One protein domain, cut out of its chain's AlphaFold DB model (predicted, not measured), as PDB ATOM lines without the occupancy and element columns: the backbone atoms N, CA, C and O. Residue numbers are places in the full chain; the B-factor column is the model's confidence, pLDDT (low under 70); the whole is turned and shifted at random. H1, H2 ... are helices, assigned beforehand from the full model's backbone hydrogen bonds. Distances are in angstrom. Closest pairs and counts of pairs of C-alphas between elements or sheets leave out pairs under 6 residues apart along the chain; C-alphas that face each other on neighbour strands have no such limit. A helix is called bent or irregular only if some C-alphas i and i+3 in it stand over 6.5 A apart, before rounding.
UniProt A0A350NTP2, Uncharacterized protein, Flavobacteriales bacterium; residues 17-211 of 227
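AT A GLANCE: This is residues 17 to 211 of the 227 residues of an uncharacterized protein of Flavobacteriales bacterium (UniProt A0A350NTP2). H8 stands in the middle of an all-helix body, with H1 and the arm H5a packed on it at steep angles and H9 making a corner with it. H1 runs between H5b and H7, with small H6 at that end; at the other, H4 crosses H9, near small H2 and H3. The 195 printed residues hold nine named helices, H1 to H9 in chain order, and no named strand. The whole is compact, radius of gyration of the C-alphas 18.0 A, spanning 51 by 40 by 32 A.

HOW THE PARTS SIT: H1, residues 17 to 42, is irregular, C-alphas 21 and 24 being 7.1 A apart. H5, residues 104 to 133, was assigned as one helix by its hydrogen bonds but is bent, C-alphas 116 and 119 being 6.8 A apart; its arms H5a, 104 to 116, and H5b, 119 to 133, stand at 11 degrees. H1 touches H5b at a steep tilt of 56 degrees, closest C-alphas Ile 25 and Pro 120, 4.6 A. H1 touches H7, residues 145 to 164, closest C-alphas Leu 23 and Pro 146, 5.6 A. H8, residues 169 to 188, touches H1, closest C-alphas Asn 36 and Phe 180, 5.6 A, and H5a, closest Leu 112 and Tyr 174, 6.2 A. H9, residues 192 to 211, touches H8 about perpendicular at 81 degrees, closest C-alphas Ser 185 and Tyr 192, 5.2 A. H4, residues 81 to 97, only just irregular with C-alphas 86 and 89 7.0 A apart, touches H9 at 87 degrees, closest C-alphas Val 91 and Ala 197, 6.2 A. H2, residues 62 to 66, and H3, 68 to 74, only just touch, with 3 pairs of C-alphas within 8 A, only at the corner. H6, residues 135 to 140, and H7 meet only through their link. Every O i to N i+4 pair is within hydrogen-bond range in H2, H3, H5a, H7 and H8, against 19 of 22 in H1, 11 of 13 in H4, 10 of 11 in H5b, 1 of 2 in H6 and 12 of 16 in H9.

IN THESE COORDINATES: H1 spans 37.5 A from C-alpha 17 at (-67.294, -60.916, 84.034); H4 spans 23.9 A, H5a 17.5 A, H5b 21.7 A, H7 27.8 A and H8 28.6 A. H9 spans 25.8 A, to C-alpha 211 at (-77.371, -39.881, 80.503).

THE WHOLE: The C-alphas farthest apart, Lys 102 and Gln 135, are 51.5 A apart. The printed part has no cut, and the link from H1 to H2, 19 residues, is long. Mean pLDDT of the printed part is 70.9, with 90 residues under 70, among them 94 to 111 and 197 to 211.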
ATOM      1  N   SER A  17     -66.195 -61.815  84.388       59.69
ATOM      2  CA  SER A  17     -67.294 -60.916  84.034       59.69
ATOM      3  C   SER A  17     -67.466 -59.768  85.032       59.69
ATOM      4  O   SER A  17     -67.827 -58.673  84.607       59.69
ATOM      5  N   SER A  18     -67.211 -59.982  86.329       61.84
ATOM      6  CA  SER A  18     -67.261 -58.916  87.341       61.84
ATOM      7  C   SER A  18     -66.028 -58.014  87.277       61.84
ATOM      8  O   SER A  18     -66.162 -56.798  87.401       61.84
ATOM      9  N   ALA A  19     -64.851 -58.575  86.973       67.38
ATOM     10  CA  ALA A  19     -63.626 -57.807  86.752       67.38
ATOM     11  C   ALA A  19     -63.787 -56.758  85.637       67.38
ATOM     12  O   ALA A  19     -63.334 -55.624  85.768       67.38
ATOM     13  N   PHE A  20     -64.504 -57.094  84.562       68.31
ATOM     14  CA  PHE A  20     -64.790 -56.143  83.487       68.31
ATOM     15  C   PHE A  20     -65.718 -54.992  83.917       68.31
ATOM     16  O   PHE A  20     -65.575 -53.881  83.415       68.31
ATOM     17  N   CYS A  21     -66.635 -55.223  84.860       66.50
ATOM     18  CA  CYS A  21     -67.479 -54.164  85.426       66.50
ATOM     19  C   CYS A  21     -66.696 -53.211  86.343       66.50
ATOM     20  O   CYS A  21     -67.122 -52.086  86.582       66.50
ATOM     21  N   ILE A  22     -65.560 -53.660  86.872       68.06
ATOM     22  CA  ILE A  22     -64.696 -52.874  87.759       68.06
ATOM     23  C   ILE A  22     -63.586 -52.176  86.958       68.06
ATOM     24  O   ILE A  22     -63.058 -51.154  87.387       68.06
ATOM     25  N   LEU A  23     -63.279 -52.669  85.754       70.75
ATOM     26  CA  LEU A  23     -62.225 -52.147  84.888       70.75
ATOM     27  C   LEU A  23     -62.258 -50.622  84.696       70.75
ATOM     28  O   LEU A  23     -61.207 -50.006  84.826       70.75
ATOM     29  N   PRO A  24     -63.398 -49.968  84.427       65.50
ATOM     30  CA  PRO A  24     -63.394 -48.522  84.236       65.50
ATOM     31  C   PRO A  24     -63.107 -47.738  85.521       65.50
ATOM     32  O   PRO A  24     -62.461 -46.697  85.460       65.50
ATOM     33  N   ILE A  25     -63.550 -48.256  86.676       67.62
ATOM     34  CA  ILE A  25     -63.230 -47.690  87.997       67.62
ATOM     35  C   ILE A  25     -61.718 -47.736  88.191       67.62
ATOM     36  O   ILE A  25     -61.092 -46.742  88.544       67.62
ATOM     37  N   VAL A  26     -61.129 -48.891  87.885       72.25
ATOM     38  CA  VAL A  26     -59.689 -49.126  87.969       72.25
ATOM     39  C   VAL A  26     -58.912 -48.246  87.001       72.25
ATOM     40  O   VAL A  26     -57.908 -47.674  87.397       72.25
ATOM     41  N   LEU A  27     -59.370 -48.086  85.760       70.75
ATOM     42  CA  LEU A  27     -58.725 -47.200  84.792       70.75
ATOM     43  C   LEU A  27     -58.799 -45.733  85.224       70.75
ATOM     44  O   LEU A  27     -57.799 -45.027  85.115       70.75
ATOM     45  N   GLY A  28     -59.943 -45.284  85.751       72.75
ATOM     46  CA  GLY A  28     -60.073 -43.944  86.326       72.75
ATOM     47  C   GLY A  28     -59.087 -43.734  87.474       72.75
ATOM     48  O   GLY A  28     -58.344 -42.759  87.484       72.75
ATOM     49  N   PHE A  29     -58.997 -44.703  88.383       75.94
ATOM     50  CA  PHE A  29     -58.059 -44.662  89.499       75.94
ATOM     51  C   PHE A  29     -56.585 -44.683  89.054       75.94
ATOM     52  O   PHE A  29     -55.792 -43.863  89.508       75.94
ATOM     53  N   LEU A  30     -56.213 -45.559  88.117       76.56
ATOM     54  CA  LEU A  30     -54.862 -45.605  87.548       76.56
ATOM     55  C   LEU A  30     -54.500 -44.302  86.825       76.56
ATOM     56  O   LEU A  30     -53.341 -43.906  86.844       76.56
ATOM     57  N   THR A  31     -55.479 -43.623  86.222       76.69
ATOM     58  CA  THR A  31     -55.277 -42.307  85.600       76.69
ATOM     59  C   THR A  31     -54.949 -41.250  86.650       76.69
ATOM     60  O   THR A  31     -54.007 -40.491  86.456       76.69
ATOM     61  N   VAL A  32     -55.674 -41.231  87.776       79.06
ATOM     62  CA  VAL A  32     -55.382 -40.331  88.907       79.06
ATOM     63  C   VAL A  32     -53.947 -40.525  89.393       79.06
ATOM     64  O   VAL A  32     -53.207 -39.554  89.513       79.06
ATOM     65  N   ILE A  33     -53.536 -41.782  89.594       80.75
ATOM     66  CA  ILE A  33     -52.162 -42.118  89.987       80.75
ATOM     67  C   ILE A  33     -51.167 -41.621  88.942       80.75
ATOM     68  O   ILE A  33     -50.227 -40.912  89.275       80.75
ATOM     69  N   ALA A  34     -51.372 -41.983  87.676       81.31
ATOM     70  CA  ALA A  34     -50.441 -41.637  86.611       81.31
ATOM     71  C   ALA A  34     -50.235 -40.121  86.510       81.31
ATOM     72  O   ALA A  34     -49.100 -39.678  86.381       81.31
ATOM     73  N   VAL A  35     -51.307 -39.332  86.608       81.69
ATOM     74  CA  VAL A  35     -51.234 -37.866  86.563       81.69
ATOM     75  C   VAL A  35     -50.460 -37.313  87.761       81.69
ATOM     76  O   VAL A  35     -49.500 -36.571  87.557       81.69
ATOM     77  N   ASN A  36     -50.798 -37.731  88.986       83.31
ATOM     78  CA  ASN A  36     -50.116 -37.262  90.199       83.31
ATOM     79  C   ASN A  36     -48.627 -37.616  90.203       83.31
ATOM     80  O   ASN A  36     -47.779 -36.767  90.474       83.31
ATOM     81  N   GLU A  37     -48.294 -38.869  89.894       83.56
ATOM     82  CA  GLU A  37     -46.909 -39.336  89.934       83.56
ATOM     83  C   GLU A  37     -46.078 -38.764  88.779       83.56
ATOM     84  O   GLU A  37     -44.894 -38.497  88.960       83.56
ATOM     85  N   THR A  38     -46.682 -38.504  87.611       83.81
ATOM     86  CA  THR A  38     -45.984 -37.805  86.517       83.81
ATOM     87  C   THR A  38     -45.581 -36.403  86.956       83.81
ATOM     88  O   THR A  38     -44.436 -36.007  86.758       83.81
ATOM     89  N   GLU A  39     -46.482 -35.664  87.601       82.25
ATOM     90  CA  GLU A  39     -46.181 -34.321  88.100       82.25
ATOM     91  C   GLU A  39     -45.098 -34.331  89.189       82.25
ATOM     92  O   GLU A  39     -44.186 -33.505  89.155       82.25
ATOM     93  N   ARG A  40     -45.157 -35.299  90.115       79.69
ATOM     94  CA  ARG A  40     -44.137 -35.518  91.159       79.69
ATOM     95  C   ARG A  40     -42.786 -35.967  90.605       79.69
ATOM     96  O   ARG A  40     -41.782 -35.813  91.286       79.69
ATOM     97  N   PHE A  41     -42.752 -36.561  89.416       81.75
ATOM     98  CA  PHE A  41     -41.509 -36.960  88.763       81.75
ATOM     99  C   PHE A  41     -40.903 -35.820  87.936       81.75
ATOM    100  O   PHE A  41     -39.688 -35.649  87.913       81.75
ATOM    101  N   VAL A  42     -41.745 -35.044  87.245       78.44
ATOM    102  CA  VAL A  42     -41.320 -33.910  86.406       78.44
ATOM    103  C   VAL A  42     -40.910 -32.703  87.253       78.44
ATOM    104  O   VAL A  42     -40.002 -31.962  86.878       78.44
ATOM    105  N   SER A  43     -41.559 -32.507  88.398       68.44
ATOM    106  CA  SER A  43     -41.211 -31.482  89.381       68.44
ATOM    107  C   SER A  43     -40.424 -32.133  90.516       68.44
ATOM    108  O   SER A  43     -40.874 -33.160  90.999       68.44
ATOM    109  N   ASP A  44     -39.295 -31.565  90.961       60.53
ATOM    110  CA  ASP A  44     -38.416 -32.165  91.987       60.53
ATOM    111  C   ASP A  44     -39.173 -32.937  93.093       60.53
ATOM    112  O   ASP A  44     -40.049 -32.399  93.781       60.53
ATOM    113  N   ALA A  45     -38.794 -34.211  93.252       53.31
ATOM    114  CA  ALA A  45     -39.583 -35.316  93.814       53.31
ATOM    115  C   ALA A  45     -39.970 -35.232  95.308       53.31
ATOM    116  O   ALA A  45     -40.485 -36.195  95.874       53.31
ATOM    117  N   SER A  46     -39.754 -34.095  95.968       50.66
ATOM    118  CA  SER A  46     -40.148 -33.855  97.364       50.66
ATOM    119  C   SER A  46     -40.939 -32.561  97.583       50.66
ATOM    120  O   SER A  46     -41.535 -32.394  98.647       50.66
ATOM    121  N   ALA A  47     -40.982 -31.659  96.595       55.34
ATOM    122  CA  ALA A  47     -41.574 -30.327  96.731       55.34
ATOM    123  C   ALA A  47     -42.166 -29.798  95.415       55.34
ATOM    124  O   ALA A  47     -42.140 -28.588  95.183       55.34
ATOM    125  N   GLY A  48     -42.667 -30.691  94.547       63.88
ATOM    126  CA  GLY A  48     -43.217 -30.330  93.236       63.88
ATOM    127  C   GLY A  48     -44.144 -29.110  93.291       63.88
ATOM    128  O   GLY A  48     -44.728 -28.835  94.335       63.88
ATOM    129  N   ARG A  49     -44.278 -28.352  92.192       67.94
ATOM    130  CA  ARG A  49     -44.843 -26.978  92.190       67.94
ATOM    131  C   ARG A  49     -46.172 -26.831  92.941       67.94
ATOM    132  O   ARG A  49     -46.409 -25.824  93.609       67.94
ATOM    133  N   ILE A  50     -46.992 -27.876  92.904       76.56
ATOM    134  CA  ILE A  50     -48.281 -27.977  93.593       76.56
ATOM    135  C   ILE A  50     -48.147 -27.977  95.125       76.56
ATOM    136  O   ILE A  50     -49.016 -27.450  95.812       76.56
ATOM    137  N   HIS A  51     -47.068 -28.522  95.681       75.69
ATOM    138  CA  HIS A  51     -46.781 -28.606  97.117       75.69
ATOM    139  C   HIS A  51     -46.113 -27.361  97.702       75.69
ATOM    140  O   HIS A  51     -45.810 -27.336  98.896       75.69
ATOM    141  N   ASN A  52     -45.894 -26.320  96.897       76.62
ATOM    142  CA  ASN A  52     -45.275 -25.101  97.383       76.62
ATOM    143  C   ASN A  52     -46.148 -24.421  98.460       76.62
ATOM    144  O   ASN A  52     -47.359 -24.247  98.298       76.62
ATOM    145  N   ALA A  53     -45.512 -24.030  99.566       77.69
ATOM    146  CA  ALA A  53     -46.147 -23.335 100.683       77.69
ATOM    147  C   ALA A  53     -46.383 -21.840 100.405       77.69
ATOM    148  O   ALA A  53     -47.141 -21.196 101.131       77.69
ATOM    149  N   THR A  54     -45.758 -21.279  99.365       79.81
ATOM    150  CA  THR A  54     -45.982 -19.895  98.935       79.81
ATOM    151  C   THR A  54     -47.031 -19.829  97.838       79.81
ATOM    152  O   THR A  54     -46.973 -20.594  96.877       79.81
ATOM    153  N   GLN A  55     -47.955 -18.881  97.946       78.44
ATOM    154  CA  GLN A  55     -48.919 -18.593  96.884       78.44
ATOM    155  C   GLN A  55     -48.187 -18.177  95.608       78.44
ATOM    156  O   GLN A  55     -47.231 -17.403  95.665       78.44
ATOM    157  N   SER A  56     -48.627 -18.709  94.470       74.38
ATOM    158  CA  SER A  56     -48.119 -18.311  93.162       74.38
ATOM    159  C   SER A  56     -49.156 -17.418  92.482       74.38
ATOM    160  O   SER A  56     -50.328 -17.778  92.477       74.38
ATOM    161  N   PRO A  57     -48.757 -16.284  91.881       72.25
ATOM    162  CA  PRO A  57     -49.676 -15.451  91.107       72.25
ATOM    163  C   PRO A  57     -50.037 -16.083  89.751       72.25
ATOM    164  O   PRO A  57     -51.028 -15.710  89.133       72.25
ATOM    165  N   ALA A  58     -49.236 -17.037  89.266       73.31
ATOM    166  CA  ALA A  58     -49.389 -17.626  87.937       73.31
ATOM    167  C   ALA A  58     -50.015 -19.029  87.957       73.31
ATOM    168  O   ALA A  58     -50.642 -19.429  86.980       73.31
ATOM    169  N   GLU A  59     -49.863 -19.778  89.051       74.44
ATOM    170  CA  GLU A  59     -50.210 -21.203  89.114       74.44
ATOM    171  C   GLU A  59     -50.983 -21.543  90.397       74.44
ATOM    172  O   GLU A  59     -50.684 -21.030  91.475       74.44
ATOM    173  N   CYS A  60     -51.954 -22.457  90.305       77.81
ATOM    174  CA  CYS A  60     -52.641 -22.987  91.481       77.81
ATOM    175  C   CYS A  60     -51.754 -24.002  92.220       77.81
ATOM    176  O   CYS A  60     -51.262 -24.961  91.631       77.81
ATOM    177  N   ASN A  61     -51.615 -23.839  93.535       83.12
ATOM    178  CA  ASN A  61     -50.920 -24.784  94.410       83.12
ATOM    179  C   ASN A  61     -51.668 -24.978  95.743       83.12
ATOM    180  O   ASN A  61     -52.741 -24.409  95.968       83.12
ATOM    181  N   TRP A  62     -51.111 -25.778  96.650       81.38
ATOM    182  CA  TRP A  62     -51.690 -26.047  97.965       81.38
ATOM    183  C   TRP A  62     -51.869 -24.781  98.822       81.38
ATOM    184  O   TRP A  62     -52.858 -24.673  99.553       81.38
ATOM    185  N   ALA A  63     -50.978 -23.791  98.714       79.88
ATOM    186  CA  ALA A  63     -51.147 -22.504  99.391       79.88
ATOM    187  C   ALA A  63     -52.352 -21.716  98.837       79.88
ATOM    188  O   ALA A  63     -53.128 -21.144  99.609       79.88
ATOM    189  N   CYS A  64     -52.567 -21.753  97.519       77.12
ATOM    190  CA  CYS A  64     -53.744 -21.189  96.852       77.12
ATOM    191  C   CYS A  64     -55.035 -21.956  97.203       77.12
ATOM    192  O   CYS A  64     -56.080 -21.347  97.420       77.12
ATOM    193  N   HIS A  65     -54.980 -23.285  97.343       75.62
ATOM    194  CA  HIS A  65     -56.113 -24.088  97.825       75.62
ATOM    195  C   HIS A  65     -56.544 -23.671  99.244       75.62
ATOM    196  O   HIS A  65     -57.737 -23.583  99.550       75.62
ATOM    197  N   ASN A  66     -55.575 -23.369 100.111       76.44
ATOM    198  CA  ASN A  66     -55.845 -22.964 101.489       76.44
ATOM    199  C   ASN A  66     -56.372 -21.520 101.605       76.44
ATOM    200  O   ASN A  66     -57.110 -21.226 102.550       76.44
ATOM    201  N   ASN A  67     -56.068 -20.642 100.643       73.00
ATOM    202  CA  ASN A  67     -56.562 -19.264 100.590       73.00
ATOM    203  C   ASN A  67     -57.384 -19.003  99.315       73.00
ATOM    204  O   ASN A  67     -56.873 -18.642  98.256       73.00
ATOM    205  N   ARG A  68     -58.694 -19.202  99.445       65.44
ATOM    206  CA  ARG A  68     -59.590 -19.422  98.307       65.44
ATOM    207  C   ARG A  68     -59.918 -18.191  97.485       65.44
ATOM    208  O   ARG A  68     -60.007 -18.316  96.271       65.44
ATOM    209  N   SER A  69     -60.123 -17.051  98.143       66.31
ATOM    210  CA  SER A  69     -60.443 -15.794  97.460       66.31
ATOM    211  C   SER A  69     -59.316 -15.425  96.509       66.31
ATOM    212  O   SER A  69     -59.557 -15.225  95.331       66.31
ATOM    213  N   HIS A  70     -58.073 -15.524  96.985       70.44
ATOM    214  CA  HIS A  70     -56.889 -15.302  96.162       70.44
ATOM    215  C   HIS A  70     -56.890 -16.172  94.898       70.44
ATOM    216  O   HIS A  70     -56.687 -15.674  93.802       70.44
ATOM    217  N   CYS A  71     -57.188 -17.463  95.028       69.94
ATOM    218  CA  CYS A  71     -57.163 -18.372  93.887       69.94
ATOM    219  C   CYS A  71     -58.290 -18.107  92.867       69.94
ATOM    220  O   CYS A  71     -58.068 -18.255  91.670       69.94
ATOM    221  N   PHE A  72     -59.478 -17.686  93.309       67.38
ATOM    222  CA  PHE A  72     -60.573 -17.338  92.398       67.38
ATOM    223  C   PHE A  72     -60.383 -15.961  91.740       67.38
ATOM    224  O   PHE A  72     -60.681 -15.799  90.559       67.38
ATOM    225  N   ASP A  73     -59.886 -14.984  92.500       67.56
ATOM    226  CA  ASP A  73     -59.777 -13.593  92.063       67.56
ATOM    227  C   ASP A  73     -58.519 -13.343  91.207       67.56
ATOM    228  O   ASP A  73     -58.572 -12.565  90.257       67.56
ATOM    229  N   GLU A  74     -57.402 -14.024  91.495       69.50
ATOM    230  CA  GLU A  74     -56.112 -13.778  90.827       69.50
ATOM    231  C   GLU A  74     -55.835 -14.739  89.662       69.50
ATOM    232  O   GLU A  74     -55.201 -14.358  88.674       69.50
ATOM    233  N   HIS A  75     -56.336 -15.980  89.703       68.06
ATOM    234  CA  HIS A  75     -56.162 -16.911  88.586       68.06
ATOM    235  C   HIS A  75     -57.259 -16.702  87.530       68.06
ATOM    236  O   HIS A  75     -58.242 -17.426  87.403       68.06
ATOM    237  N   LEU A  76     -57.075 -15.662  86.722       55.00
ATOM    238  CA  LEU A  76     -58.024 -15.235  85.690       55.00
ATOM    239  C   LEU A  76     -57.993 -16.072  84.399       55.00
ATOM    240  O   LEU A  76     -58.834 -15.863  83.524       55.00
ATOM    241  N   TYR A  77     -57.117 -17.067  84.282       57.56
ATOM    242  CA  TYR A  77     -56.927 -17.825  83.042       57.56
ATOM    243  C   TYR A  77     -57.690 -19.161  83.054       57.56
ATOM    244  O   TYR A  77     -57.848 -19.791  84.098       57.56
ATOM    245  N   GLY A  78     -58.255 -19.545  81.903       62.22
ATOM    246  CA  GLY A  78     -58.885 -20.854  81.699       62.22
ATOM    247  C   GLY A  78     -60.252 -20.804  81.015       62.22
ATOM    248  O   GLY A  78     -60.373 -21.125  79.835       62.22
ATOM    249  N   LEU A  79     -61.303 -20.422  81.745       65.12
ATOM    250  CA  LEU A  79     -62.667 -20.384  81.203       65.12
ATOM    251  C   LEU A  79     -63.020 -19.024  80.573       65.12
ATOM    252  O   LEU A  79     -62.633 -17.988  81.116       65.12
ATOM    253  N   PRO A  80     -63.805 -18.995  79.477       77.38
ATOM    254  CA  PRO A  80     -64.351 -17.755  78.932       77.38
ATOM    255  C   PRO A  80     -65.133 -16.977  79.995       77.38
ATOM    256  O   PRO A  80     -65.903 -17.565  80.752       77.38
ATOM    257  N   GLU A  81     -65.006 -15.649  80.003       76.56
ATOM    258  CA  GLU A  81     -65.590 -14.775  81.034       76.56
ATOM    259  C   GLU A  81     -67.109 -14.965  81.218       76.56
ATOM    260  O   GLU A  81     -67.633 -14.931  82.331       76.56
ATOM    261  N   GLY A  82     -67.831 -15.240  80.127       77.75
ATOM    262  CA  GLY A  82     -69.259 -15.563  80.186       77.75
ATOM    263  C   GLY A  82     -69.550 -16.860  80.949       77.75
ATOM    264  O   GLY A  82     -70.483 -16.908  81.751       77.75
ATOM    265  N   LEU A  83     -68.726 -17.893  80.752       74.81
ATOM    266  CA  LEU A  83     -68.863 -19.170  81.449       74.81
ATOM    267  C   LEU A  83     -68.458 -19.036  82.919       74.81
ATOM    268  O   LEU A  83     -69.174 -19.543  83.778       74.81
ATOM    269  N   LYS A  84     -67.401 -18.268  83.219       72.12
ATOM    270  CA  LYS A  84     -67.001 -17.933  84.596       72.12
ATOM    271  C   LYS A  84     -68.134 -17.278  85.375       72.12
ATOM    272  O   LYS A  84     -68.480 -17.738  86.460       72.12
ATOM    273  N   LYS A  85     -68.777 -16.255  84.805       76.94
ATOM    274  CA  LYS A  85     -69.924 -15.586  85.441       76.94
ATOM    275  C   LYS A  85     -71.102 -16.529  85.662       76.94
ATOM    276  O   LYS A  85     -71.743 -16.457  86.707       76.94
ATOM    277  N   MET A  86     -71.368 -17.421  84.708       76.62
ATOM    278  CA  MET A  86     -72.461 -18.388  84.808       76.62
ATOM    279  C   MET A  86     -72.237 -19.410  85.930       76.62
ATOM    280  O   MET A  86     -73.178 -19.736  86.650       76.62
ATOM    281  N   ILE A  87     -71.006 -19.908  86.094       72.31
ATOM    282  CA  ILE A  87     -70.699 -20.929  87.107       72.31
ATOM    283  C   ILE A  87     -70.346 -20.339  88.474       72.31
ATOM    284  O   ILE A  87     -70.456 -21.060  89.460       72.31
ATOM    285  N   ARG A  88     -69.975 -19.053  88.565       73.94
ATOM    286  CA  ARG A  88     -69.545 -18.404  89.817       73.94
ATOM    287  C   ARG A  88     -70.544 -18.599  90.952       73.94
ATOM    288  O   ARG A  88     -70.170 -19.126  91.989       73.94
ATOM    289  N   GLY A  89     -71.809 -18.232  90.743       75.75
ATOM    290  CA  GLY A  89     -72.852 -18.368  91.767       75.75
ATOM    291  C   GLY A  89     -73.024 -19.815  92.251       75.75
ATOM    292  O   GLY A  89     -72.940 -20.063  93.451       75.75
ATOM    293  N   PRO A  90     -73.202 -20.795  91.345       72.06
ATOM    294  CA  PRO A  90     -73.220 -22.213  91.703       72.06
ATOM    295  C   PRO A  90     -71.959 -22.706  92.429       72.06
ATOM    296  O   PRO A  90     -72.075 -23.492  93.367       72.06
ATOM    297  N   VAL A  91     -70.766 -22.256  92.025       70.19
ATOM    298  CA  VAL A  91     -69.490 -22.613  92.667       70.19
ATOM    299  C   VAL A  91     -69.407 -22.031  94.071       70.19
ATOM    300  O   VAL A  91     -69.118 -22.769  95.005       70.19
ATOM    301  N   GLU A  92     -69.690 -20.743  94.245       72.69
ATOM    302  CA  GLU A  92     -69.709 -20.080  95.551       72.69
ATOM    303  C   GLU A  92     -70.739 -20.738  96.472       72.69
ATOM    304  O   GLU A  92     -70.398 -21.126  97.587       72.69
ATOM    305  N   TRP A  93     -71.950 -21.000  95.967       73.06
ATOM    306  CA  TRP A  93     -72.989 -21.725  96.696       73.06
ATOM    307  C   TRP A  93     -72.550 -23.137  97.092       73.06
ATOM    308  O   TRP A  93     -72.755 -23.543  98.231       73.06
ATOM    309  N   MET A  94     -71.917 -23.893  96.192       68.44
ATOM    310  CA  MET A  94     -71.396 -25.225  96.500       68.44
ATOM    311  C   MET A  94     -70.284 -25.140  97.554       68.44
ATOM    312  O   MET A  94     -70.265 -25.915  98.507       68.44
ATOM    313  N   MET A  95     -69.367 -24.184  97.422       65.12
ATOM    314  CA  MET A  95     -68.247 -23.993  98.344       65.12
ATOM    315  C   MET A  95     -68.689 -23.493  99.720       65.12
ATOM    316  O   MET A  95     -68.025 -23.795 100.714       65.12
ATOM    317  N   GLU A  96     -69.785 -22.742  99.790       69.06
ATOM    318  CA  GLU A  96     -70.387 -22.250 101.024       69.06
ATOM    319  C   GLU A  96     -71.303 -23.301 101.660       69.06
ATOM    320  O   GLU A  96     -71.184 -23.572 102.852       69.06
ATOM    321  N   GLY A  97     -72.119 -23.991 100.860       60.56
ATOM    322  CA  GLY A  97     -73.020 -25.065 101.278       60.56
ATOM    323  C   GLY A  97     -72.287 -26.316 101.757       60.56
ATOM    324  O   GLY A  97     -72.600 -26.842 102.822       60.56
ATOM    325  N   LEU A  98     -71.233 -26.750 101.057       54.50
ATOM    326  CA  LEU A  98     -70.390 -27.862 101.515       54.50
ATOM    327  C   LEU A  98     -69.502 -27.482 102.715       54.50
ATOM    328  O   LEU A  98     -68.987 -28.358 103.412       54.50
ATOM    329  N   ARG A  99     -69.322 -26.181 102.978       54.12
ATOM    330  CA  ARG A  99     -68.662 -25.649 104.182       54.12
ATOM    331  C   ARG A  99     -69.670 -25.243 105.266       54.12
ATOM    332  O   ARG A  99     -69.245 -24.799 106.336       54.12
ATOM    333  N   GLY A 100     -70.970 -25.405 105.009       43.16
ATOM    334  CA  GLY A 100     -72.079 -24.980 105.852       43.16
ATOM    335  C   GLY A 100     -72.058 -25.678 107.208       43.16
ATOM    336  O   GLY A 100     -72.687 -26.710 107.400       43.16
ATOM    337  N   GLY A 101     -71.308 -25.096 108.146       44.97
ATOM    338  CA  GLY A 101     -71.259 -25.482 109.554       44.97
ATOM    339  C   GLY A 101     -69.931 -26.081 110.010       44.97
ATOM    340  O   GLY A 101     -69.894 -27.258 110.340       44.97
ATOM    341  N   LYS A 102     -68.852 -25.278 110.080       53.25
ATOM    342  CA  LYS A 102     -67.598 -25.488 110.862       53.25
ATOM    343  C   LYS A 102     -66.846 -26.836 110.732       53.25
ATOM    344  O   LYS A 102     -65.758 -26.969 111.285       53.25
ATOM    345  N   ASN A 103     -67.343 -27.807 109.976       58.66
ATOM    346  CA  ASN A 103     -66.832 -29.169 109.914       58.66
ATOM    347  C   ASN A 103     -66.158 -29.408 108.569       58.66
ATOM    348  O   ASN A 103     -66.736 -29.989 107.655       58.66
ATOM    349  N   PHE A 104     -64.890 -29.007 108.477       63.84
ATOM    350  CA  PHE A 104     -63.991 -29.310 107.357       63.84
ATOM    351  C   PHE A 104     -64.039 -30.794 106.928       63.84
ATOM    352  O   PHE A 104     -63.954 -31.106 105.746       63.84
ATOM    353  N   ARG A 105     -64.292 -31.705 107.877       66.19
ATOM    354  CA  ARG A 105     -64.479 -33.141 107.623       66.19
ATOM    355  C   ARG A 105     -65.662 -33.474 106.707       66.19
ATOM    356  O   ARG A 105     -65.575 -34.445 105.967       66.19
ATOM    357  N   TYR A 106     -66.752 -32.708 106.747       67.62
ATOM    358  CA  TYR A 106     -67.922 -32.971 105.905       67.62
ATOM    359  C   TYR A 106     -67.610 -32.696 104.431       67.62
ATOM    360  O   TYR A 106     -67.844 -33.556 103.588       67.62
ATOM    361  N   TYR A 107     -66.966 -31.561 104.145       67.19
ATOM    362  CA  TYR A 107     -66.454 -31.231 102.811       67.19
ATOM    363  C   TYR A 107     -65.524 -32.327 102.273       67.19
ATOM    364  O   TYR A 107     -65.713 -32.816 101.160       67.19
ATOM    365  N   GLN A 108     -64.563 -32.767 103.097       69.50
ATOM    366  CA  GLN A 108     -63.641 -33.841 102.723       69.50
ATOM    367  C   GLN A 108     -64.379 -35.133 102.364       69.50
ATOM    368  O   GLN A 108     -64.085 -35.731 101.335       69.50
ATOM    369  N   LEU A 109     -65.353 -35.548 103.180       69.50
ATOM    370  CA  LEU A 109     -66.129 -36.769 102.949       69.50
ATOM    371  C   LEU A 109     -67.009 -36.683 101.701       69.50
ATOM    372  O   LEU A 109     -67.089 -37.657 100.958       69.50
ATOM    373  N   VAL A 110     -67.649 -35.540 101.449       68.75
ATOM    374  CA  VAL A 110     -68.485 -35.356 100.254       68.75
ATOM    375  C   VAL A 110     -67.631 -35.401  98.987       68.75
ATOM    376  O   VAL A 110     -67.974 -36.130  98.058       68.75
ATOM    377  N   ASN A 111     -66.480 -34.720  98.971       69.94
ATOM    378  CA  ASN A 111     -65.544 -34.804  97.848       69.94
ATOM    379  C   ASN A 111     -65.020 -36.230  97.652       69.94
ATOM    380  O   ASN A 111     -64.957 -36.703  96.522       69.94
ATOM    381  N   LEU A 112     -64.702 -36.938  98.740       71.94
ATOM    382  CA  LEU A 112     -64.257 -38.330  98.694       71.94
ATOM    383  C   LEU A 112     -65.323 -39.251  98.087       71.94
ATOM    384  O   LEU A 112     -65.023 -40.064  97.217       71.94
ATOM    385  N   LEU A 113     -66.572 -39.118  98.535       69.62
ATOM    386  CA  LEU A 113     -67.698 -39.902  98.034       69.62
ATOM    387  C   LEU A 113     -67.949 -39.611  96.555       69.62
ATOM    388  O   LEU A 113     -68.158 -40.535  95.771       69.62
ATOM    389  N   LEU A 114     -67.904 -38.343  96.154       70.19
ATOM    390  CA  LEU A 114     -68.175 -37.957  94.777       70.19
ATOM    391  C   LEU A 114     -67.035 -38.340  93.823       70.19
ATOM    392  O   LEU A 114     -67.298 -39.007  92.824       70.19
ATOM    393  N   LEU A 115     -65.788 -37.964  94.123       67.19
ATOM    394  CA  LEU A 115     -64.626 -38.202  93.253       67.19
ATOM    395  C   LEU A 115     -64.099 -39.632  93.351       67.19
ATOM    396  O   LEU A 115     -63.703 -40.210  92.344       67.19
ATOM    397  N   GLY A 116     -64.084 -40.206  94.553       65.62
ATOM    398  CA  GLY A 116     -63.509 -41.525  94.796       65.62
ATOM    399  C   GLY A 116     -64.466 -42.680  94.514       65.62
ATOM    400  O   GLY A 116     -64.008 -43.782  94.220       65.62
ATOM    401  N   ILE A 117     -65.785 -42.461  94.605       65.44
ATOM    402  CA  ILE A 117     -66.771 -43.553  94.541       65.44
ATOM    403  C   ILE A 117     -67.804 -43.323  93.436       65.44
ATOM    404  O   ILE A 117     -67.894 -44.125  92.506       65.44
ATOM    405  N   ILE A 118     -68.581 -42.240  93.509       65.88
ATOM    406  CA  ILE A 118     -69.726 -42.024  92.611       65.88
ATOM    407  C   ILE A 118     -69.261 -41.807  91.170       65.88
ATOM    408  O   ILE A 118     -69.803 -42.424  90.253       65.88
ATOM    409  N   TRP A 119     -68.242 -40.976  90.951       70.25
ATOM    410  CA  TRP A 119     -67.759 -40.683  89.606       70.25
ATOM    411  C   TRP A 119     -67.163 -41.908  88.894       70.25
ATOM    412  O   TRP A 119     -67.643 -42.227  87.799       70.25
ATOM    413  N   PRO A 120     -66.217 -42.663  89.490       63.81
ATOM    414  CA  PRO A 120     -65.717 -43.893  88.884       63.81
ATOM    415  C   PRO A 120     -66.831 -44.905  88.595       63.81
ATOM    416  O   PRO A 120     -66.819 -45.562  87.551       63.81
ATOM    417  N   LEU A 121     -67.828 -45.009  89.483       63.69
ATOM    418  CA  LEU A 121     -68.972 -45.899  89.298       63.69
ATOM    419  C   LEU A 121     -69.827 -45.494  88.084       63.69
ATOM    420  O   LEU A 121     -70.138 -46.344  87.247       63.69
ATOM    421  N   LEU A 122     -70.177 -44.210  87.955       64.00
ATOM    422  CA  LEU A 122     -70.947 -43.696  86.814       64.00
ATOM    423  C   LEU A 122     -70.179 -43.866  85.496       64.00
ATOM    424  O   LEU A 122     -70.736 -44.364  84.514       64.00
ATOM    425  N   LEU A 123     -68.885 -43.538  85.492       64.31
ATOM    426  CA  LEU A 123     -67.998 -43.738  84.345       64.31
ATOM    427  C   LEU A 123     -67.909 -45.224  83.957       64.31
ATOM    428  O   LEU A 123     -67.904 -45.568  82.772       64.31
ATOM    429  N   SER A 124     -67.941 -46.123  84.942       62.97
ATOM    430  CA  SER A 124     -68.005 -47.559  84.690       62.97
ATOM    431  C   SER A 124     -69.293 -48.009  84.033       62.97
ATOM    432  O   SER A 124     -69.259 -48.722  83.025       62.97
ATOM    433  N   ILE A 125     -70.432 -47.541  84.536       64.62
ATOM    434  CA  ILE A 125     -71.730 -47.829  83.926       64.62
ATOM    435  C   ILE A 125     -71.736 -47.381  82.458       64.62
ATOM    436  O   ILE A 125     -72.179 -48.142  81.592       64.62
ATOM    437  N   MET A 126     -71.173 -46.210  82.152       65.06
ATOM    438  CA  MET A 126     -71.046 -45.711  80.780       65.06
ATOM    439  C   MET A 126     -70.172 -46.588  79.894       65.06
ATOM    440  O   MET A 126     -70.613 -47.019  78.825       65.06
ATOM    441  N   ILE A 127     -68.942 -46.870  80.324       64.00
ATOM    442  CA  ILE A 127     -67.999 -47.664  79.533       64.00
ATOM    443  C   ILE A 127     -68.559 -49.064  79.300       64.00
ATOM    444  O   ILE A 127     -68.452 -49.583  78.192       64.00
ATOM    445  N   MET A 128     -69.254 -49.650  80.278       62.28
ATOM    446  CA  MET A 128     -69.953 -50.918  80.085       62.28
ATOM    447  C   MET A 128     -71.038 -50.831  79.011       62.28
ATOM    448  O   MET A 128     -71.167 -51.736  78.184       62.28
ATOM    449  N   GLN A 129     -71.843 -49.772  79.004       65.94
ATOM    450  CA  GLN A 129     -72.883 -49.607  77.992       65.94
ATOM    451  C   GLN A 129     -72.311 -49.361  76.598       65.94
ATOM    452  O   GLN A 129     -72.832 -49.907  75.624       65.94
ATOM    453  N   PHE A 130     -71.219 -48.608  76.506       66.19
ATOM    454  CA  PHE A 130     -70.487 -48.416  75.261       66.19
ATOM    455  C   PHE A 130     -69.855 -49.732  74.778       66.19
ATOM    456  O   PHE A 130     -70.090 -50.165  73.650       66.19
ATOM    457  N   ALA A 131     -69.164 -50.454  75.660       64.69
ATOM    458  CA  ALA A 131     -68.549 -51.746  75.370       64.69
ATOM    459  C   ALA A 131     -69.566 -52.815  74.944       64.69
ATOM    460  O   ALA A 131     -69.265 -53.659  74.102       64.69
ATOM    461  N   LYS A 132     -70.804 -52.769  75.459       66.00
ATOM    462  CA  LYS A 132     -71.891 -53.650  74.997       66.00
ATOM    463  C   LYS A 132     -72.234 -53.444  73.518       66.00
ATOM    464  O   LYS A 132     -72.686 -54.409  72.892       66.00
ATOM    465  N   ARG A 133     -72.032 -52.233  72.983       72.50
ATOM    466  CA  ARG A 133     -72.328 -51.841  71.593       72.50
ATOM    467  C   ARG A 133     -71.145 -52.052  70.640       72.50
ATOM    468  O   ARG A 133     -71.363 -52.186  69.444       72.50
ATOM    469  N   VAL A 134     -69.919 -52.140  71.157       72.56
ATOM    470  CA  VAL A 134     -68.691 -52.238  70.356       72.56
ATOM    471  C   VAL A 134     -68.115 -53.660  70.420       72.56
ATOM    472  O   VAL A 134     -67.594 -54.099  71.444       72.56
ATOM    473  N   GLN A 135     -68.197 -54.401  69.308       64.38
ATOM    474  CA  GLN A 135     -67.755 -55.804  69.210       64.38
ATOM    475  C   GLN A 135     -66.309 -56.087  69.679       64.38
ATOM    476  O   GLN A 135     -66.136 -57.065  70.412       64.38
ATOM    477  N   PRO A 136     -65.273 -55.291  69.346       68.94
ATOM    478  CA  PRO A 136     -63.913 -55.578  69.814       68.94
ATOM    479  C   PRO A 136     -63.772 -55.486  71.341       68.94
ATOM    480  O   PRO A 136     -63.071 -56.300  71.939       68.94
ATOM    481  N   LEU A 137     -64.514 -54.589  72.002       66.94
ATOM    482  CA  LEU A 137     -64.503 -54.463  73.466       66.94
ATOM    483  C   LEU A 137     -65.115 -55.691  74.162       66.94
ATOM    484  O   LEU A 137     -64.690 -56.061  75.258       66.94
ATOM    485  N   ARG A 138     -66.045 -56.402  73.505       66.19
ATOM    486  CA  ARG A 138     -66.566 -57.686  74.010       66.19
ATOM    487  C   ARG A 138     -65.503 -58.781  74.044       66.19
ATOM    488  O   ARG A 138     -65.577 -59.647  74.911       66.19
ATOM    489  N   ARG A 139     -64.526 -58.754  73.132       69.75
ATOM    490  CA  ARG A 139     -63.418 -59.721  73.117       69.75
ATOM    491  C   ARG A 139     -62.483 -59.486  74.307       69.75
ATOM    492  O   ARG A 139     -62.094 -60.445  74.964       69.75
ATOM    493  N   ILE A 140     -62.220 -58.219  74.644       69.38
ATOM    494  CA  ILE A 140     -61.372 -57.823  75.785       69.38
ATOM    495  C   ILE A 140     -61.959 -58.293  77.123       69.38
ATOM    496  O   ILE A 140     -61.204 -58.715  77.999       69.38
ATOM    497  N   ARG A 141     -63.292 -58.320  77.266       65.94
ATOM    498  CA  ARG A 141     -63.980 -58.825  78.471       65.94
ATOM    499  C   ARG A 141     -63.543 -60.229  78.898       65.94
ATOM    500  O   ARG A 141     -63.571 -60.536  80.083       65.94
ATOM    501  N   HIS A 142     -63.159 -61.075  77.947       68.31
ATOM    502  CA  HIS A 142     -62.766 -62.462  78.206       68.31
ATOM    503  C   HIS A 142     -61.245 -62.658  78.291       68.31
ATOM    504  O   HIS A 142     -60.769 -63.788  78.372       68.31
ATOM    505  N   THR A 143     -60.467 -61.575  78.277       77.94
ATOM    506  CA  THR A 143     -59.006 -61.619  78.447       77.94
ATOM    507  C   THR A 143     -58.621 -61.486  79.922       77.94
ATOM    508  O   THR A 143     -59.450 -61.134  80.759       77.94
ATOM    509  N   MET A 144     -57.361 -61.762  80.272       77.25
ATOM    510  CA  MET A 144     -56.856 -61.541  81.638       77.25
ATOM    511  C   MET A 144     -56.521 -60.070  81.937       77.25
ATOM    512  O   MET A 144     -56.224 -59.735  83.081       77.25
ATOM    513  N   ILE A 145     -56.605 -59.185  80.936       77.56
ATOM    514  CA  ILE A 145     -56.257 -57.761  81.055       77.56
ATOM    515  C   ILE A 145     -57.020 -57.067  82.198       77.56
ATOM    516  O   ILE A 145     -56.369 -56.405  83.003       77.56
ATOM    517  N   PRO A 146     -58.354 -57.228  82.355       73.62
ATOM    518  CA  PRO A 146     -59.077 -56.550  83.428       73.62
ATOM    519  C   PRO A 146     -58.602 -56.969  84.821       73.62
ATOM    520  O   PRO A 146     -58.430 -56.132  85.700       73.62
ATOM    521  N   THR A 147     -58.343 -58.264  85.011       74.19
ATOM    522  CA  THR A 147     -57.848 -58.813  86.277       74.19
ATOM    523  C   THR A 147     -56.426 -58.343  86.576       74.19
ATOM    524  O   THR A 147     -56.141 -57.970  87.712       74.19
ATOM    525  N   ALA A 148     -55.551 -58.299  85.567       78.56
ATOM    526  CA  ALA A 148     -54.193 -57.782  85.715       78.56
ATOM    527  C   ALA A 148     -54.186 -56.295  86.110       78.56
ATOM    528  O   ALA A 148     -53.451 -55.906  87.012       78.56
ATOM    529  N   LEU A 149     -55.051 -55.479  85.497       77.06
ATOM    530  CA  LEU A 149     -55.184 -54.059  85.834       77.06
ATOM    531  C   LEU A 149     -55.743 -53.839  87.245       77.06
ATOM    532  O   LEU A 149     -55.260 -52.955  87.948       77.06
ATOM    533  N   ILE A 150     -56.705 -54.657  87.691       75.25
ATOM    534  CA  ILE A 150     -57.179 -54.641  89.088       75.25
ATOM    535  C   ILE A 150     -56.021 -54.957  90.044       75.25
ATOM    536  O   ILE A 150     -55.833 -54.250  91.031       75.25
ATOM    537  N   GLY A 151     -55.230 -55.993  89.743       77.06
ATOM    538  CA  GLY A 151     -54.062 -56.367  90.544       77.06
ATOM    539  C   GLY A 151     -53.016 -55.253  90.614       77.06
ATOM    540  O   GLY A 151     -52.547 -54.918  91.699       77.06
ATOM    541  N   LEU A 152     -52.709 -54.622  89.477       81.06
ATOM    542  CA  LEU A 152     -51.802 -53.477  89.411       81.06
ATOM    543  C   LEU A 152     -52.312 -52.299  90.254       81.06
ATOM    544  O   LEU A 152     -51.558 -51.751  91.053       81.06
ATOM    545  N   ALA A 153     -53.591 -51.939  90.125       75.38
ATOM    546  CA  ALA A 153     -54.189 -50.865  90.914       75.38
ATOM    547  C   ALA A 153     -54.166 -51.156  92.417       75.38
ATOM    548  O   ALA A 153     -53.899 -50.250  93.202       75.38
ATOM    549  N   ALA A 154     -54.390 -52.406  92.829       75.88
ATOM    550  CA  ALA A 154     -54.279 -52.802  94.230       75.88
ATOM    551  C   ALA A 154     -52.843 -52.641  94.762       75.88
ATOM    552  O   ALA A 154     -52.651 -52.057  95.827       75.88
ATOM    553  N   LEU A 155     -51.833 -53.093  94.008       78.69
ATOM    554  CA  LEU A 155     -50.423 -52.953  94.396       78.69
ATOM    555  C   LEU A 155     -49.990 -51.485  94.474       78.69
ATOM    556  O   LEU A 155     -49.378 -51.078  95.460       78.69
ATOM    557  N   LEU A 156     -50.355 -50.678  93.474       78.19
ATOM    558  CA  LEU A 156     -50.063 -49.244  93.469       78.19
ATOM    559  C   LEU A 156     -50.783 -48.513  94.605       78.19
ATOM    560  O   LEU A 156     -50.193 -47.635  95.224       78.19
ATOM    561  N   SER A 157     -52.017 -48.910  94.937       72.75
ATOM    562  CA  SER A 157     -52.734 -48.354  96.090       72.75
ATOM    563  C   SER A 157     -51.947 -48.583  97.378       72.75
ATOM    564  O   SER A 157     -51.741 -47.644  98.139       72.75
ATOM    565  N   ILE A 158     -51.473 -49.811  97.614       77.75
ATOM    566  CA  ILE A 158     -50.673 -50.144  98.801       77.75
ATOM    567  C   ILE A 158     -49.396 -49.301  98.835       77.75
ATOM    568  O   ILE A 158     -49.092 -48.711  99.869       77.75
ATOM    569  N   TYR A 159     -48.692 -49.192  97.705       81.88
ATOM    570  CA  TYR A 159     -47.486 -48.375  97.591       81.88
ATOM    571  C   TYR A 159     -47.746 -46.899  97.932       81.88
ATOM    572  O   TYR A 159     -47.048 -46.332  98.771       81.88
ATOM    573  N   ILE A 160     -48.778 -46.285  97.347       74.50
ATOM    574  CA  ILE A 160     -49.137 -44.881  97.602       74.50
ATOM    575  C   ILE A 160     -49.519 -44.680  99.067       74.50
ATOM    576  O   ILE A 160     -49.046 -43.738  99.700       74.50
ATOM    577  N   PHE A 161     -50.336 -45.577  99.629       73.88
ATOM    578  CA  PHE A 161     -50.744 -45.482 101.029       73.88
ATOM    579  C   PHE A 161     -49.556 -45.603 101.990       73.88
ATOM    580  O   PHE A 161     -49.530 -44.920 103.008       73.88
ATOM    581  N   GLN A 162     -48.566 -46.439 101.679       76.44
ATOM    582  CA  GLN A 162     -47.380 -46.610 102.520       76.44
ATOM    583  C   GLN A 162     -46.386 -45.451 102.398       76.44
ATOM    584  O   GLN A 162     -45.777 -45.069 103.393       76.44
ATOM    585  N   THR A 163     -46.212 -44.898 101.197       71.81
ATOM    586  CA  THR A 163     -45.206 -43.857 100.935       71.81
ATOM    587  C   THR A 163     -45.691 -42.451 101.276       71.81
ATOM    588  O   THR A 163     -44.898 -41.637 101.743       71.81
ATOM    589  N   ASN A 164     -46.984 -42.165 101.094       67.00
ATOM    590  CA  ASN A 164     -47.526 -40.813 101.238       67.00
ATOM    591  C   ASN A 164     -48.384 -40.602 102.504       67.00
ATOM    592  O   ASN A 164     -48.685 -39.455 102.836       67.00
ATOM    593  N   CYS A 165     -48.775 -41.652 103.243       68.75
ATOM    594  CA  CYS A 165     -49.678 -41.515 104.395       68.75
ATOM    595  C   CYS A 165     -49.007 -41.876 105.732       68.75
ATOM    596  O   CYS A 165     -48.794 -43.044 106.036       68.75
ATOM    597  N   THR A 166     -48.761 -40.885 106.597       60.88
ATOM    598  CA  THR A 166     -48.102 -41.092 107.907       60.88
ATOM    599  C   THR A 166     -49.036 -41.050 109.123       60.88
ATOM    600  O   THR A 166     -48.587 -41.320 110.233       60.88
ATOM    601  N   SER A 167     -50.327 -40.716 108.971       63.12
ATOM    602  CA  SER A 167     -51.219 -40.553 110.142       63.12
ATOM    603  C   SER A 167     -52.692 -40.927 109.940       63.12
ATOM    604  O   SER A 167     -53.228 -41.693 110.735       63.12
ATOM    605  N   ASN A 168     -53.379 -40.411 108.912       74.50
ATOM    606  CA  ASN A 168     -54.819 -40.633 108.715       74.50
ATOM    607  C   ASN A 168     -55.146 -40.968 107.252       74.50
ATOM    608  O   ASN A 168     -54.984 -40.127 106.367       74.50
ATOM    609  N   SER A 169     -55.648 -42.182 107.013       71.38
ATOM    610  CA  SER A 169     -55.964 -42.706 105.677       71.38
ATOM    611  C   SER A 169     -57.015 -41.878 104.930       71.38
ATOM    612  O   SER A 169     -56.893 -41.700 103.721       71.38
ATOM    613  N   VAL A 170     -58.003 -41.309 105.630       72.81
ATOM    614  CA  VAL A 170     -59.055 -40.483 105.008       72.81
ATOM    615  C   VAL A 170     -58.497 -39.141 104.550       72.81
ATOM    616  O   VAL A 170     -58.774 -38.706 103.434       72.81
ATOM    617  N   LYS A 171     -57.681 -38.495 105.394       76.56
ATOM    618  CA  LYS A 171     -57.012 -37.240 105.027       76.56
ATOM    619  C   LYS A 171     -56.061 -37.471 103.856       76.56
ATOM    620  O   LYS A 171     -56.070 -36.685 102.923       76.56
ATOM    621  N   CYS A 172     -55.307 -38.565 103.884       78.12
ATOM    622  CA  CYS A 172     -54.374 -38.894 102.817       78.12
ATOM    623  C   CYS A 172     -55.078 -39.111 101.471       78.12
ATOM    624  O   CYS A 172     -54.657 -38.559 100.462       78.12
ATOM    625  N   LEU A 173     -56.192 -39.852 101.459       74.94
ATOM    626  CA  LEU A 173     -56.959 -40.071 100.233       74.94
ATOM    627  C   LEU A 173     -57.575 -38.764  99.708       74.94
ATOM    628  O   LEU A 173     -57.571 -38.524  98.504       74.94
ATOM    629  N   TYR A 174     -58.067 -37.904 100.603       78.44
ATOM    630  CA  TYR A 174     -58.536 -36.568 100.236       78.44
ATOM    631  C   TYR A 174     -57.411 -35.707  99.641       78.44
ATOM    632  O   TYR A 174     -57.612 -35.095  98.594       78.44
ATOM    633  N   ASP A 175     -56.238 -35.673 100.279       79.19
ATOM    634  CA  ASP A 175     -55.096 -34.884  99.812       79.19
ATOM    635  C   ASP A 175     -54.633 -35.383  98.434       79.19
ATOM    636  O   ASP A 175     -54.483 -34.582  97.519       79.19
ATOM    637  N   TYR A 176     -54.542 -36.701  98.234       80.06
ATOM    638  CA  TYR A 176     -54.136 -37.297  96.958       80.06
ATOM    639  C   TYR A 176     -55.133 -37.013  95.819       80.06
ATOM    640  O   TYR A 176     -54.743 -36.712  94.691       80.06
ATOM    641  N   LEU A 177     -56.440 -37.055  96.100       79.31
ATOM    642  CA  LEU A 177     -57.458 -36.645  95.125       79.31
ATOM    643  C   LEU A 177     -57.411 -35.136  94.854       79.31
ATOM    644  O   LEU A 177     -57.640 -34.707  93.728       79.31
ATOM    645  N   THR A 178     -57.096 -34.324  95.863       80.38
ATOM    646  CA  THR A 178     -56.953 -32.868  95.710       80.38
ATOM    647  C   THR A 178     -55.725 -32.522  94.867       80.38
ATOM    648  O   THR A 178     -55.812 -31.659  93.997       80.38
ATOM    649  N   GLU A 179     -54.611 -33.234  95.053       81.12
ATOM    650  CA  GLU A 179     -53.412 -33.131  94.210       81.12
ATOM    651  C   GLU A 179     -53.716 -33.412  92.744       81.12
ATOM    652  O   GLU A 179     -53.212 -32.708  91.876       81.12
ATOM    653  N   PHE A 180     -54.594 -34.372  92.460       83.69
ATOM    654  CA  PHE A 180     -55.021 -34.649  91.092       83.69
ATOM    655  C   PHE A 180     -55.750 -33.469  90.462       83.69
ATOM    656  O   PHE A 180     -55.427 -33.070  89.344       83.69
ATOM    657  N   ILE A 181     -56.681 -32.849  91.189       81.06
ATOM    658  CA  ILE A 181     -57.374 -31.650  90.704       81.06
ATOM    659  C   ILE A 181     -56.396 -30.485  90.519       81.06
ATOM    660  O   ILE A 181     -56.487 -29.765  89.527       81.06
ATOM    661  N   LEU A 182     -55.444 -30.309  91.437       79.06
ATOM    662  CA  LEU A 182     -54.403 -29.287  91.312       79.06
ATOM    663  C   LEU A 182     -53.475 -29.557  90.120       79.06
ATOM    664  O   LEU A 182     -53.122 -28.623  89.410       79.06
ATOM    665  N   THR A 183     -53.148 -30.820  89.844       82.75
ATOM    666  CA  THR A 183     -52.322 -31.212  88.694       82.75
ATOM    667  C   THR A 183     -53.054 -30.948  87.390       82.75
ATOM    668  O   THR A 183     -52.499 -30.345  86.476       82.75
ATOM    669  N   LEU A 184     -54.338 -31.310  87.314       79.06
ATOM    670  CA  LEU A 184     -55.171 -30.964  86.167       79.06
ATOM    671  C   LEU A 184     -55.274 -29.452  85.980       79.06
ATOM    672  O   LEU A 184     -55.190 -28.978  84.850       79.06
ATOM    673  N   SER A 185     -55.446 -28.697  87.066       77.25
ATOM    674  CA  SER A 185     -55.483 -27.234  87.033       77.25
ATOM    675  C   SER A 185     -54.179 -26.658  86.481       77.25
ATOM    676  O   SER A 185     -54.210 -25.843  85.561       77.25
ATOM    677  N   HIS A 186     -53.039 -27.154  86.964       78.44
ATOM    678  CA  HIS A 186     -51.724 -26.760  86.477       78.44
ATOM    679  C   HIS A 186     -51.558 -27.076  84.981       78.44
ATOM    680  O   HIS A 186     -51.246 -26.183  84.197       78.44
ATOM    681  N   TRP A 187     -51.847 -28.309  84.553       81.12
ATOM    682  CA  TRP A 187     -51.659 -28.739  83.161       81.12
ATOM    683  C   TRP A 187     -52.604 -28.058  82.172       81.12
ATOM    684  O   TRP A 187     -52.233 -27.806  81.028       81.12
ATOM    685  N   SER A 188     -53.841 -27.794  82.589       77.00
ATOM    686  CA  SER A 188     -54.842 -27.156  81.731       77.00
ATOM    687  C   SER A 188     -54.736 -25.631  81.715       77.00
ATOM    688  O   SER A 188     -55.333 -25.001  80.843       77.00
ATOM    689  N   GLY A 189     -54.010 -25.032  82.666       72.38
ATOM    690  CA  GLY A 189     -54.002 -23.583  82.878       72.38
ATOM    691  C   GLY A 189     -55.354 -23.030  83.343       72.38
ATOM    692  O   GLY A 189     -55.623 -21.841  83.186       72.38
ATOM    693  N   VAL A 190     -56.225 -23.896  83.867       74.25
ATOM    694  CA  VAL A 190     -57.567 -23.581  84.372       74.25
ATOM    695  C   VAL A 190     -57.517 -23.607  85.894       74.25
ATOM    696  O   VAL A 190     -56.759 -24.387  86.462       74.25
ATOM    697  N   THR A 191     -58.306 -22.796  86.595       74.69
ATOM    698  CA  THR A 191     -58.223 -22.751  88.066       74.69
ATOM    699  C   THR A 191     -58.678 -24.058  88.721       74.69
ATOM    700  O   THR A 191     -59.526 -24.780  88.195       74.69
ATOM    701  N   TYR A 192     -58.175 -24.343  89.926       76.19
ATOM    702  CA  TYR A 192     -58.652 -25.460  90.754       76.19
ATOM    703  C   TYR A 192     -60.186 -25.457  90.908       76.19
ATOM    704  O   TYR A 192     -60.832 -26.506  90.868       76.19
ATOM    705  N   TYR A 193     -60.779 -24.268  91.056       72.06
ATOM    706  CA  TYR A 193     -62.226 -24.105  91.183       72.06
ATOM    707  C   TYR A 193     -62.964 -24.411  89.901       72.06
ATOM    708  O   TYR A 193     -64.001 -25.056  89.958       72.06
ATOM    709  N   ASP A 194     -62.422 -23.995  88.767       69.19
ATOM    710  CA  ASP A 194     -63.002 -24.258  87.461       69.19
ATOM    711  C   ASP A 194     -62.951 -25.755  87.134       69.19
ATOM    712  O   ASP A 194     -63.939 -26.305  86.653       69.19
ATOM    713  N   VAL A 195     -61.858 -26.453  87.471       73.69
ATOM    714  CA  VAL A 195     -61.774 -27.919  87.333       73.69
ATOM    715  C   VAL A 195     -62.802 -28.605  88.237       73.69
ATOM    716  O   VAL A 195     -63.548 -29.471  87.779       73.69
ATOM    717  N   ASN A 196     -62.919 -28.180  89.497       71.75
ATOM    718  CA  ASN A 196     -63.956 -28.688  90.396       71.75
ATOM    719  C   ASN A 196     -65.372 -28.371  89.899       71.75
ATOM    720  O   ASN A 196     -66.247 -29.226  89.964       71.75
ATOM    721  N   ALA A 197     -65.619 -27.175  89.374       67.88
ATOM    722  CA  ALA A 197     -66.909 -26.776  88.825       67.88
ATOM    723  C   ALA A 197     -67.267 -27.614  87.597       67.88
ATOM    724  O   ALA A 197     -68.379 -28.126  87.485       67.88
ATOM    725  N   LEU A 198     -66.309 -27.823  86.696       69.75
ATOM    726  CA  LEU A 198     -66.477 -28.693  85.540       69.75
ATOM    727  C   LEU A 198     -66.834 -30.112  85.986       69.75
ATOM    728  O   LEU A 198     -67.796 -30.681  85.475       69.75
ATOM    729  N   LEU A 199     -66.139 -30.663  86.983       69.88
ATOM    730  CA  LEU A 199     -66.408 -32.009  87.486       69.88
ATOM    731  C   LEU A 199     -67.754 -32.112  88.228       69.88
ATOM    732  O   LEU A 199     -68.561 -32.992  87.928       69.88
ATOM    733  N   PHE A 200     -68.030 -31.214  89.171       66.44
ATOM    734  CA  PHE A 200     -69.178 -31.321  90.080       66.44
ATOM    735  C   PHE A 200     -70.460 -30.662  89.573       66.44
ATOM    736  O   PHE A 200     -71.548 -31.113  89.918       66.44
ATOM    737  N   ILE A 201     -70.362 -29.605  88.771       63.62
ATOM    738  CA  ILE A 201     -71.519 -28.801  88.348       63.62
ATOM    739  C   ILE A 201     -71.902 -29.126  86.908       63.62
ATOM    740  O   ILE A 201     -73.081 -29.107  86.572       63.62
ATOM    741  N   ILE A 202     -70.934 -29.466  86.055       62.91
ATOM    742  CA  ILE A 202     -71.207 -29.763  84.644       62.91
ATOM    743  C   ILE A 202     -71.243 -31.274  84.411       62.91
ATOM    744  O   ILE A 202     -72.260 -31.810  83.965       62.91
ATOM    745  N   MET A 203     -70.171 -31.992  84.750       66.19
ATOM    746  CA  MET A 203     -70.082 -33.423  84.469       66.19
ATOM    747  C   MET A 203     -71.038 -34.242  85.334       66.19
ATOM    748  O   MET A 203     -71.721 -35.113  84.802       66.19
ATOM    749  N   MET A 204     -71.160 -33.965  86.633       66.31
ATOM    750  CA  MET A 204     -72.055 -34.748  87.496       66.31
ATOM    751  C   MET A 204     -73.530 -34.698  87.066       66.31
ATOM    752  O   MET A 204     -74.117 -35.776  86.942       66.31
ATOM    753  N   PRO A 205     -74.157 -33.544  86.767       63.53
ATOM    754  CA  PRO A 205     -75.535 -33.525  86.262       63.53
ATOM    755  C   PRO A 205     -75.694 -34.187  84.889       63.53
ATOM    756  O   PRO A 205     -76.668 -34.909  84.661       63.53
ATOM    757  N   LEU A 206     -74.719 -34.019  83.987       62.56
ATOM    758  CA  LEU A 206     -74.712 -34.713  82.694       62.56
ATOM    759  C   LEU A 206     -74.692 -36.240  82.876       62.56
ATOM    760  O   LEU A 206     -75.460 -36.956  82.231       62.56
ATOM    761  N   LEU A 207     -73.851 -36.736  83.783       61.78
ATOM    762  CA  LEU A 207     -73.669 -38.163  84.044       61.78
ATOM    763  C   LEU A 207     -74.815 -38.785  84.854       61.78
ATOM    764  O   LEU A 207     -75.129 -39.958  84.653       61.78
ATOM    765  N   SER A 208     -75.440 -38.026  85.756       61.19
ATOM    766  CA  SER A 208     -76.467 -38.531  86.682       61.19
ATOM    767  C   SER A 208     -77.906 -38.319  86.209       61.19
ATOM    768  O   SER A 208     -78.770 -39.122  86.554       61.19
ATOM    769  N   VAL A 209     -78.184 -37.288  85.404       63.97
ATOM    770  CA  VAL A 209     -79.551 -36.942  84.974       63.97
ATOM    771  C   VAL A 209     -79.729 -37.161  83.477       63.97
ATOM    772  O   VAL A 209     -80.609 -37.913  83.052       63.97
ATOM    773  N   VAL A 210     -78.874 -36.538  82.663       64.69
ATOM    774  CA  VAL A 210     -79.043 -36.529  81.201       64.69
ATOM    775  C   VAL A 210     -78.797 -37.915  80.617       64.69
ATOM    776  O   VAL A 210     -79.582 -38.399  79.799       64.69
ATOM    777  N   LEU A 211     -77.737 -38.589  81.064       63.75
ATOM    778  CA  LEU A 211     -77.371 -39.881  80.503       63.75
ATOM    779  C   LEU A 211     -78.363 -41.003  80.863       63.75
ATOM    780  O   LEU A 211     -78.827 -41.681  79.943       63.75
TER     781      LEU A 211